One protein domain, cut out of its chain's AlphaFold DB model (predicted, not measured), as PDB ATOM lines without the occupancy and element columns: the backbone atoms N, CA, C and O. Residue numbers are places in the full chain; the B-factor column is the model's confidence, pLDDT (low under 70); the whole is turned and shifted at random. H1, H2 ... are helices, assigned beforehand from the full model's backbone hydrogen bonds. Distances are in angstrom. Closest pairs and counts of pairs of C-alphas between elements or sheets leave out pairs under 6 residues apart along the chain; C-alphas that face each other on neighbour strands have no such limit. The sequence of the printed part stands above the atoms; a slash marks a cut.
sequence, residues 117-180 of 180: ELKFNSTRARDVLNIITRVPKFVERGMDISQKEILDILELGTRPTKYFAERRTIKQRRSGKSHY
ATOM      1  N   GLU A 117     122.464 123.627  99.113       96.19
ATOM      2  CA  GLU A 117     121.550 124.504  99.834       96.19
ATOM      3  C   GLU A 117     120.110 124.010  99.702       96.19
ATOM      4  O   GLU A 117     119.452 124.239  98.688       96.19
ATOM      5  N   LEU A 118     119.576 123.394 100.752       95.69
ATOM      6  CA  LEU A 118     118.202 122.913 100.779       95.69
ATOM      7  C   LEU A 118     117.211 124.081 100.630       95.69
ATOM      8  O   LEU A 118     117.129 124.965 101.483       95.69
ATOM      9  N   LYS A 119     116.426 124.052  99.547       94.75
ATOM     10  CA  LYS A 119     115.414 125.060  99.205       94.75
ATOM     11  C   LYS A 119     114.012 124.512  99.397       94.75
ATOM     12  O   LYS A 119     113.636 123.515  98.767       94.75
ATOM     13  N   PHE A 120     113.245 125.178 100.248       92.75
ATOM     14  CA  PHE A 120     111.849 124.893 100.501       92.75
ATOM     15  C   PHE A 120     110.982 125.345  99.327       92.75
ATOM     16  O   PHE A 120     111.044 126.478  98.840       92.75
ATOM     17  N   ASN A 121     110.096 124.458  98.896       91.31
ATOM     18  CA  ASN A 121     109.083 124.792  97.923       91.31
ATOM     19  C   ASN A 121     107.894 125.491  98.597       91.31
ATOM     20  O   ASN A 121     106.885 124.874  98.943       91.31
ATOM     21  N   SER A 122     107.968 126.817  98.697       81.69
ATOM     22  CA  SER A 122     106.875 127.640  99.240       81.69
ATOM     23  C   SER A 122     105.573 127.594  98.425       81.69
ATOM     24  O   SER A 122     104.559 128.144  98.850       81.69
ATOM     25  N   THR A 123     105.574 126.997  97.224       74.31
ATOM     26  CA  THR A 123     104.343 126.776  96.444       74.31
ATOM     27  C   THR A 123     103.525 125.593  96.984       74.31
ATOM     28  O   THR A 123     102.323 125.521  96.724       74.31
ATOM     29  N   ARG A 124     104.136 124.702  97.782       71.19
ATOM     30  CA  ARG A 124     103.465 123.549  98.391       71.19
ATOM     31  C   ARG A 124     102.458 123.981  99.455       71.19
ATOM     32  O   ARG A 124     102.759 124.759 100.355       71.19
ATOM     33  N   ALA A 125     101.273 123.373  99.416       55.00
ATOM     34  CA  ALA A 125     100.239 123.558 100.424       55.00
ATOM     35  C   ALA A 125     100.248 122.439 101.488       55.00
ATOM     36  O   ALA A 125     100.018 121.272 101.177       55.00
ATOM     37  N   ARG A 126     100.429 122.877 102.745       68.69
ATOM     38  CA  ARG A 126     100.041 122.273 104.039       68.69
ATOM     39  C   ARG A 126     100.638 120.909 104.403       68.69
ATOM     40  O   ARG A 126     100.087 119.877 104.040       68.69
ATOM     41  N   ASP A 127     101.704 120.958 105.207       78.12
ATOM     42  CA  ASP A 127     101.915 120.186 106.451       78.12
ATOM     43  C   ASP A 127     103.293 120.547 107.039       78.12
ATOM     44  O   ASP A 127     104.306 119.931 106.709       78.12
ATOM     45  N   VAL A 128     103.355 121.598 107.863       84.62
ATOM     46  CA  VAL A 128     104.635 122.131 108.366       84.62
ATOM     47  C   VAL A 128     105.394 121.116 109.212       84.62
ATOM     48  O   VAL A 128     106.606 120.992 109.061       84.62
ATOM     49  N   LEU A 129     104.696 120.347 110.050       84.12
ATOM     50  CA  LEU A 129     105.339 119.342 110.896       84.12
ATOM     51  C   LEU A 129     105.977 118.238 110.046       84.12
ATOM     52  O   LEU A 129     107.138 117.885 110.260       84.12
ATOM     53  N   ASN A 130     105.269 117.741 109.029       84.88
ATOM     54  CA  ASN A 130     105.832 116.732 108.129       84.88
ATOM     55  C   ASN A 130     106.977 117.265 107.254       84.88
ATOM     56  O   ASN A 130     107.863 116.497 106.887       84.88
ATOM     57  N   ILE A 131     106.992 118.558 106.924       89.44
ATOM     58  CA  ILE A 131     108.113 119.170 106.198       89.44
ATOM     59  C   ILE A 131     109.342 119.284 107.112       89.44
ATOM     60  O   ILE A 131     110.421 118.822 106.747       89.44
ATOM     61  N   ILE A 132     109.181 119.837 108.318       89.69
ATOM     62  CA  ILE A 132     110.291 120.039 109.266       89.69
ATOM     63  C   ILE A 132     110.932 118.706 109.652       89.69
ATOM     64  O   ILE A 132     112.152 118.583 109.637       89.69
ATOM     65  N   THR A 133     110.129 117.675 109.922       91.12
ATOM     66  CA  THR A 133     110.636 116.330 110.258       91.12
ATOM     67  C   THR A 133     111.435 115.665 109.133       91.12
ATOM     68  O   THR A 133     112.166 114.708 109.385       91.12
ATOM     69  N   ARG A 134     111.341 116.159 107.892       91.50
ATOM     70  CA  ARG A 134     112.136 115.666 106.759       91.50
ATOM     71  C   ARG A 134     113.471 116.390 106.603       91.50
ATOM     72  O   ARG A 134     114.378 115.794 106.030       91.50
ATOM     73  N   VAL A 135     113.626 117.600 107.147       94.25
ATOM     74  CA  VAL A 135     114.873 118.386 107.073       94.25
ATOM     75  C   VAL A 135     116.097 117.603 107.572       94.25
ATOM     76  O   VAL A 135     117.073 117.556 106.823       94.25
ATOM     77  N   PRO A 136     116.071 116.913 108.737       95.06
ATOM     78  CA  PRO A 136     117.235 116.163 109.215       95.06
ATOM     79  C   PRO A 136     117.767 115.148 108.200       95.06
ATOM     80  O   PRO A 136     118.973 115.023 108.040       95.06
ATOM     81  N   LYS A 137     116.886 114.502 107.419       91.69
ATOM     82  CA  LYS A 137     117.291 113.531 106.389       91.69
ATOM     83  C   LYS A 137     118.114 114.160 105.264       91.69
ATOM     84  O   LYS A 137     118.935 113.475 104.663       91.69
ATOM     85  N   PHE A 138     117.856 115.423 104.926       93.12
ATOM     86  CA  PHE A 138     118.645 116.157 103.931       93.12
ATOM     87  C   PHE A 138     119.953 116.668 104.540       93.12
ATOM     88  O   PHE A 138     120.991 116.595 103.891       93.12
ATOM     89  N   VAL A 139     119.934 117.081 105.809       94.44
ATOM     90  CA  VAL A 139     121.150 117.481 106.535       94.44
ATOM     91  C   VAL A 139     122.122 116.310 106.692       94.44
ATOM     92  O   VAL A 139     123.296 116.437 106.362       94.44
ATOM     93  N   GLU A 140     121.635 115.124 107.062       91.19
ATOM     94  CA  GLU A 140     122.420 113.876 107.092       91.19
ATOM     95  C   GLU A 140     123.024 113.515 105.724       91.19
ATOM     96  O   GLU A 140     124.032 112.817 105.640       91.19
ATOM     97  N   ARG A 141     122.425 114.003 104.631       88.88
ATOM     98  CA  ARG A 141     122.919 113.847 103.256       88.88
ATOM     99  C   ARG A 141     123.947 114.917 102.864       88.88
ATOM    100  O   ARG A 141     124.360 114.934 101.701       88.88
ATOM    101  N   GLY A 142     124.374 115.766 103.797       92.00
ATOM    102  CA  GLY A 142     125.372 116.814 103.584       92.00
ATOM    103  C   GLY A 142     124.811 118.082 102.944       92.00
ATOM    104  O   GLY A 142     125.547 118.767 102.236       92.00
ATOM    105  N   MET A 143     123.517 118.351 103.129       95.19
ATOM    106  CA  MET A 143     122.885 119.599 102.704       95.19
ATOM    107  C   MET A 143     122.757 120.577 103.870       95.19
ATOM    108  O   MET A 143     122.509 120.177 105.005       95.19
ATOM    109  N   ASP A 144     122.811 121.863 103.558       96.88
ATOM    110  CA  ASP A 144     122.640 122.953 104.505       96.88
ATOM    111  C   ASP A 144     121.290 123.634 104.283       96.88
ATOM    112  O   ASP A 144     120.887 123.909 103.154       96.88
ATOM    113  N   ILE A 145     120.578 123.941 105.367       95.44
ATOM    114  CA  ILE A 145     119.344 124.728 105.316       95.44
ATOM    115  C   ILE A 145     119.550 126.055 106.040       95.44
ATOM    116  O   ILE A 145     119.990 126.103 107.188       95.44
ATOM    117  N   SER A 146     119.223 127.157 105.368       94.56
ATOM    118  CA  SER A 146     119.352 128.479 105.981       94.56
ATOM    119  C   SER A 146     118.244 128.730 107.008       94.56
ATOM    120  O   SER A 146     117.122 128.236 106.878       94.56
ATOM    121  N   GLN A 147     118.518 129.588 107.995       92.12
ATOM    122  CA  GLN A 147     117.499 130.037 108.955       92.12
ATOM    123  C   GLN A 147     116.287 130.665 108.258       92.12
ATOM    124  O   GLN A 147     115.156 130.492 108.702       92.12
ATOM    125  N   LYS A 148     116.511 131.357 107.135       90.94
ATOM    126  CA  LYS A 148     115.444 131.928 106.313       90.94
ATOM    127  C   LYS A 148     114.493 130.853 105.781       90.94
ATOM    128  O   LYS A 148     113.289 131.021 105.904       90.94
ATOM    129  N   GLU A 149     115.023 129.762 105.234       91.69
ATOM    130  CA  GLU A 149     114.210 128.652 104.712       91.69
ATOM    131  C   GLU A 149     113.392 127.990 105.833       91.69
ATOM    132  O   GLU A 149     112.212 127.692 105.656       91.69
ATOM    133  N   ILE A 150     113.980 127.834 107.026       90.69
ATOM    134  CA  ILE A 150     113.262 127.347 108.216       90.69
ATOM    135  C   ILE A 150     112.121 128.295 108.607       90.69
ATOM    136  O   ILE A 150     111.008 127.840 108.875       90.69
ATOM    137  N   LEU A 151     112.375 129.607 108.626       88.62
ATOM    138  CA  LEU A 151     111.341 130.604 108.905       88.62
ATOM    139  C   LEU A 151     110.230 130.563 107.852       88.62
ATOM    140  O   LEU A 151     109.062 130.570 108.227       88.62
ATOM    141  N   ASP A 152     110.562 130.439 106.567       87.38
ATOM    142  CA  ASP A 152     109.578 130.337 105.483       87.38
ATOM    143  C   ASP A 152     108.678 129.091 105.646       87.38
ATOM    144  O   ASP A 152     107.461 129.171 105.444       87.38
ATOM    145  N   ILE A 153     109.239 127.956 106.088       89.06
ATOM    146  CA  ILE A 153     108.471 126.744 106.428       89.06
ATOM    147  C   ILE A 153     107.514 127.011 107.605       89.06
ATOM    148  O   ILE A 153     106.332 126.662 107.536       89.06
ATOM    149  N   LEU A 154     107.997 127.641 108.682       86.62
ATOM    150  CA  LEU A 154     107.208 127.932 109.888       86.62
ATOM    151  C   LEU A 154     106.110 128.982 109.643       86.62
ATOM    152  O   LEU A 154     104.993 128.852 110.155       86.62
ATOM    153  N   GLU A 155     106.386 130.008 108.835       81.75
ATOM    154  CA  GLU A 155     105.414 131.043 108.471       81.75
ATOM    155  C   GLU A 155     104.211 130.461 107.716       81.75
ATOM    156  O   GLU A 155     103.079 130.916 107.903       81.75
ATOM    157  N   LEU A 156     104.424 129.424 106.899       76.12
ATOM    158  CA  LEU A 156     103.350 128.764 106.152       76.12
ATOM    159  C   LEU A 156     102.336 128.057 107.073       76.12
ATOM    160  O   LEU A 156     101.162 127.934 106.728       76.12
ATOM    161  N   GLY A 157     102.779 127.583 108.240       66.88
ATOM    162  CA  GLY A 157     101.939 126.869 109.213       66.88
ATOM    163  C   GLY A 157     101.199 127.780 110.182       66.88
ATOM    164  O   GLY A 157     100.248 127.344 110.823       66.88
ATOM    165  N   THR A 158     101.628 129.037 110.289       63.38
ATOM    166  CA  THR A 158     101.159 129.985 111.308       63.38
ATOM    167  C   THR A 158     100.268 131.093 110.746       63.38
ATOM    168  O   THR A 158      99.607 131.784 111.520       63.38
ATOM    169  N   ARG A 159     100.197 131.273 109.418       56.25
ATOM    170  CA  ARG A 159      99.420 132.359 108.794       56.25
ATOM    171  C   ARG A 159      98.173 131.871 108.040       56.25
ATOM    172  O   ARG A 159      98.239 130.868 107.328       56.25
ATOM    173  N   PRO A 160      97.042 132.605 108.101       54.41
ATOM    174  CA  PRO A 160      95.863 132.310 107.289       54.41
ATOM    175  C   PRO A 160      96.199 132.335 105.789       54.41
ATOM    176  O   PRO A 160      96.693 133.335 105.268       54.41
ATOM    177  N   THR A 161      95.874 131.247 105.085       52.38
ATOM    178  CA  THR A 161      96.215 130.940 103.676       52.38
ATOM    179  C   THR A 161      95.984 132.062 102.638       52.38
ATOM    180  O   THR A 161      96.548 131.999 101.550       52.38
ATOM    181  N   LYS A 162      95.175 133.094 102.931       46.84
ATOM    182  CA  LYS A 162      94.845 134.191 101.997       46.84
ATOM    183  C   LYS A 162      96.020 135.132 101.669       46.84
ATOM    184  O   LYS A 162      96.080 135.637 100.555       46.84
ATOM    185  N   TYR A 163      96.972 135.339 102.580       49.72
ATOM    186  CA  TYR A 163      97.968 136.421 102.444       49.72
ATOM    187  C   TYR A 163      99.161 136.123 101.514       49.72
ATOM    188  O   TYR A 163      99.821 137.045 101.030       49.72
ATOM    189  N   PHE A 164      99.468 134.851 101.233       50.72
ATOM    190  CA  PHE A 164     100.632 134.496 100.404       50.72
ATOM    191  C   PHE A 164     100.405 134.704  98.902       50.72
ATOM    192  O   PHE A 164     101.350 135.068  98.197       50.72
ATOM    193  N   ALA A 165      99.165 134.545  98.423       52.59
ATOM    194  CA  ALA A 165      98.818 134.880  97.044       52.59
ATOM    195  C   ALA A 165      99.107 136.366  96.775       52.59
ATOM    196  O   ALA A 165      99.836 136.678  95.841       52.59
ATOM    197  N   GLU A 166      98.665 137.257  97.669       49.91
ATOM    198  CA  GLU A 166      98.859 138.708  97.546       49.91
ATOM    199  C   GLU A 166     100.335 139.126  97.545       49.91
ATOM    200  O   GLU A 166     100.741 139.945  96.719       49.91
ATOM    201  N   ARG A 167     101.177 138.551  98.417       52.47
ATOM    202  CA  ARG A 167     102.610 138.904  98.451       52.47
ATOM    203  C   ARG A 167     103.353 138.506  97.174       52.47
ATOM    204  O   ARG A 167     104.236 139.252  96.750       52.47
ATOM    205  N   ARG A 168     103.001 137.384  96.533       53.41
ATOM    206  CA  ARG A 168     103.597 136.991  95.242       53.41
ATOM    207  C   ARG A 168     103.169 137.923  94.114       53.41
ATOM    208  O   ARG A 168     104.038 138.368  93.367       53.41
ATOM    209  N   THR A 169     101.894 138.311  94.055       53.31
ATOM    210  CA  THR A 169     101.415 139.309  93.083       53.31
ATOM    211  C   THR A 169     102.104 140.655  93.287       53.31
ATOM    212  O   THR A 169     102.477 141.312  92.320       53.31
ATOM    213  N   ILE A 170     102.333 141.065  94.539       54.72
ATOM    214  CA  ILE A 170     103.050 142.309  94.860       54.72
ATOM    215  C   ILE A 170     104.522 142.227  94.437       54.72
ATOM    216  O   ILE A 170     105.047 143.192  93.883       54.72
ATOM    217  N   LYS A 171     105.195 141.090  94.658       52.75
ATOM    218  CA  LYS A 171     106.607 140.920  94.291       52.75
ATOM    219  C   LYS A 171     106.800 140.848  92.768       52.75
ATOM    220  O   LYS A 171     107.669 141.548  92.260       52.75
ATOM    221  N   GLN A 172     105.934 140.129  92.044       54.19
ATOM    222  CA  GLN A 172     105.916 140.108  90.569       54.19
ATOM    223  C   GLN A 172     105.607 141.489  89.965       54.19
ATOM    224  O   GLN A 172     106.238 141.900  88.995       54.19
ATOM    225  N   ARG A 173     104.691 142.259  90.571       54.72
ATOM    226  CA  ARG A 173     104.401 143.645  90.149       54.72
ATOM    227  C   ARG A 173     105.571 144.606  90.364       54.72
ATOM    228  O   ARG A 173     105.644 145.621  89.679       54.72
ATOM    229  N   ARG A 174     106.459 144.323  91.321       55.66
ATOM    230  CA  ARG A 174     107.646 145.144  91.605       55.66
ATOM    231  C   ARG A 174     108.828 144.794  90.703       55.66
ATOM    232  O   ARG A 174     109.543 145.702  90.305       55.66
ATOM    233  N   SER A 175     109.001 143.526  90.333       56.53
ATOM    234  CA  SER A 175     110.056 143.111  89.395       56.53
ATOM    235  C   SER A 175     109.762 143.495  87.940       56.53
ATOM    236  O   SER A 175     110.692 143.639  87.163       56.53
ATOM    237  N   GLY A 176     108.493 143.702  87.571       52.22
ATOM    238  CA  GLY A 176     108.092 144.146  86.228       52.22
ATOM    239  C   GLY A 176     108.070 145.665  86.006       52.22
ATOM    240  O   GLY A 176     107.562 146.107  84.981       52.22
ATOM    241  N   LYS A 177     108.551 146.479  86.959       49.28
ATOM    242  CA  LYS A 177     108.480 147.956  86.908       49.28
ATOM    243  C   LYS A 177     109.843 148.660  86.829       49.28
ATOM    244  O   LYS A 177     109.958 149.807  87.244       49.28
ATOM    245  N   SER A 178     110.863 148.005  86.278       50.78
ATOM    246  CA  SER A 178     112.114 148.675  85.895       50.78
ATOM    247  C   SER A 178     112.287 148.602  84.385       50.78
ATOM    248  O   SER A 178     112.961 147.726  83.866       50.78
ATOM    249  N   HIS A 179     111.590 149.495  83.697       48.34
ATOM    250  CA  HIS A 179     111.952 150.021  82.386       48.34
ATOM    251  C   HIS A 179     111.148 151.303  82.236       48.34
ATOM    252  O   HIS A 179     109.968 151.223  81.922       48.34
ATOM    253  N   TYR A 180     111.756 152.417  82.635       41.94
ATOM    254  CA  TYR A 180     111.681 153.774  82.082       41.94
ATOM    255  C   TYR A 180     112.573 154.663  82.949       41.94
ATOM    256  O   TYR A 180     112.448 154.570  84.193       41.94
TER     257      TYR A 180
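What this domain is: This is residues 117 to 180 of the 180 residues of an uncharacterized protein of bioreactor metagenome (UniProt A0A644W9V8). A small body of three helices, H1 to H3, has a single helical arm, made by the free part of H4 and the tail after it, sticking out from it. In the body the short helices H1 and H2 follow one another, and the chain then folds back through H3 to H1. The printed part has 64 residues, with four named helices in the order H1, H2, H3, H4 and no named strand; its class is all helix. It is loose, with a radius of gyration of the C-alphas of 14.6 A, and elongated, spanning 48 by 27 by 16 A.

How they stand to each other: Residues 117 to 127 come before H1, residues 128 to 132, and hold no named element. H1 and H2, residues 135 to 139, meet only through their tight link. H1 touches H3, residues 147 to 158; their closest C-alphas, those of Val 128 and Gly 157, are 5.5 A apart, and the centres are 10.0 A apart. H2 and H3 are apart, joined by a short link of 7 residues. H4, residues 163 to 175, touches no helix: it is apart from H1, H2 and H3. Every O i to N i+4 pair is within hydrogen-bond range in H1, H2 and H4; in H3 7 of 8 are.

Where its parts are: H1 begins at C-alpha 128, at (104.635, 122.131, 108.366). H3 is 16.5 A long from C-alpha 147, at (117.499, 130.037, 108.955), to C-alpha 158. H4 is 19.0 A long and ends at C-alpha 175, at (110.056, 143.111, 89.395).

The domain as a whole: The two C-alphas farthest apart, those of Glu 140 and Tyr 180, are 48.3 A apart. Residues 166 to 180, of which 166 to 175 belong to H4, stand free; the body without them spans 35 by 17 by 15 A. The printed part has no cut and no long link. The mean pLDDT of the printed part is 74.8, and residues 125 to 126 and 157 to 180 are under 70.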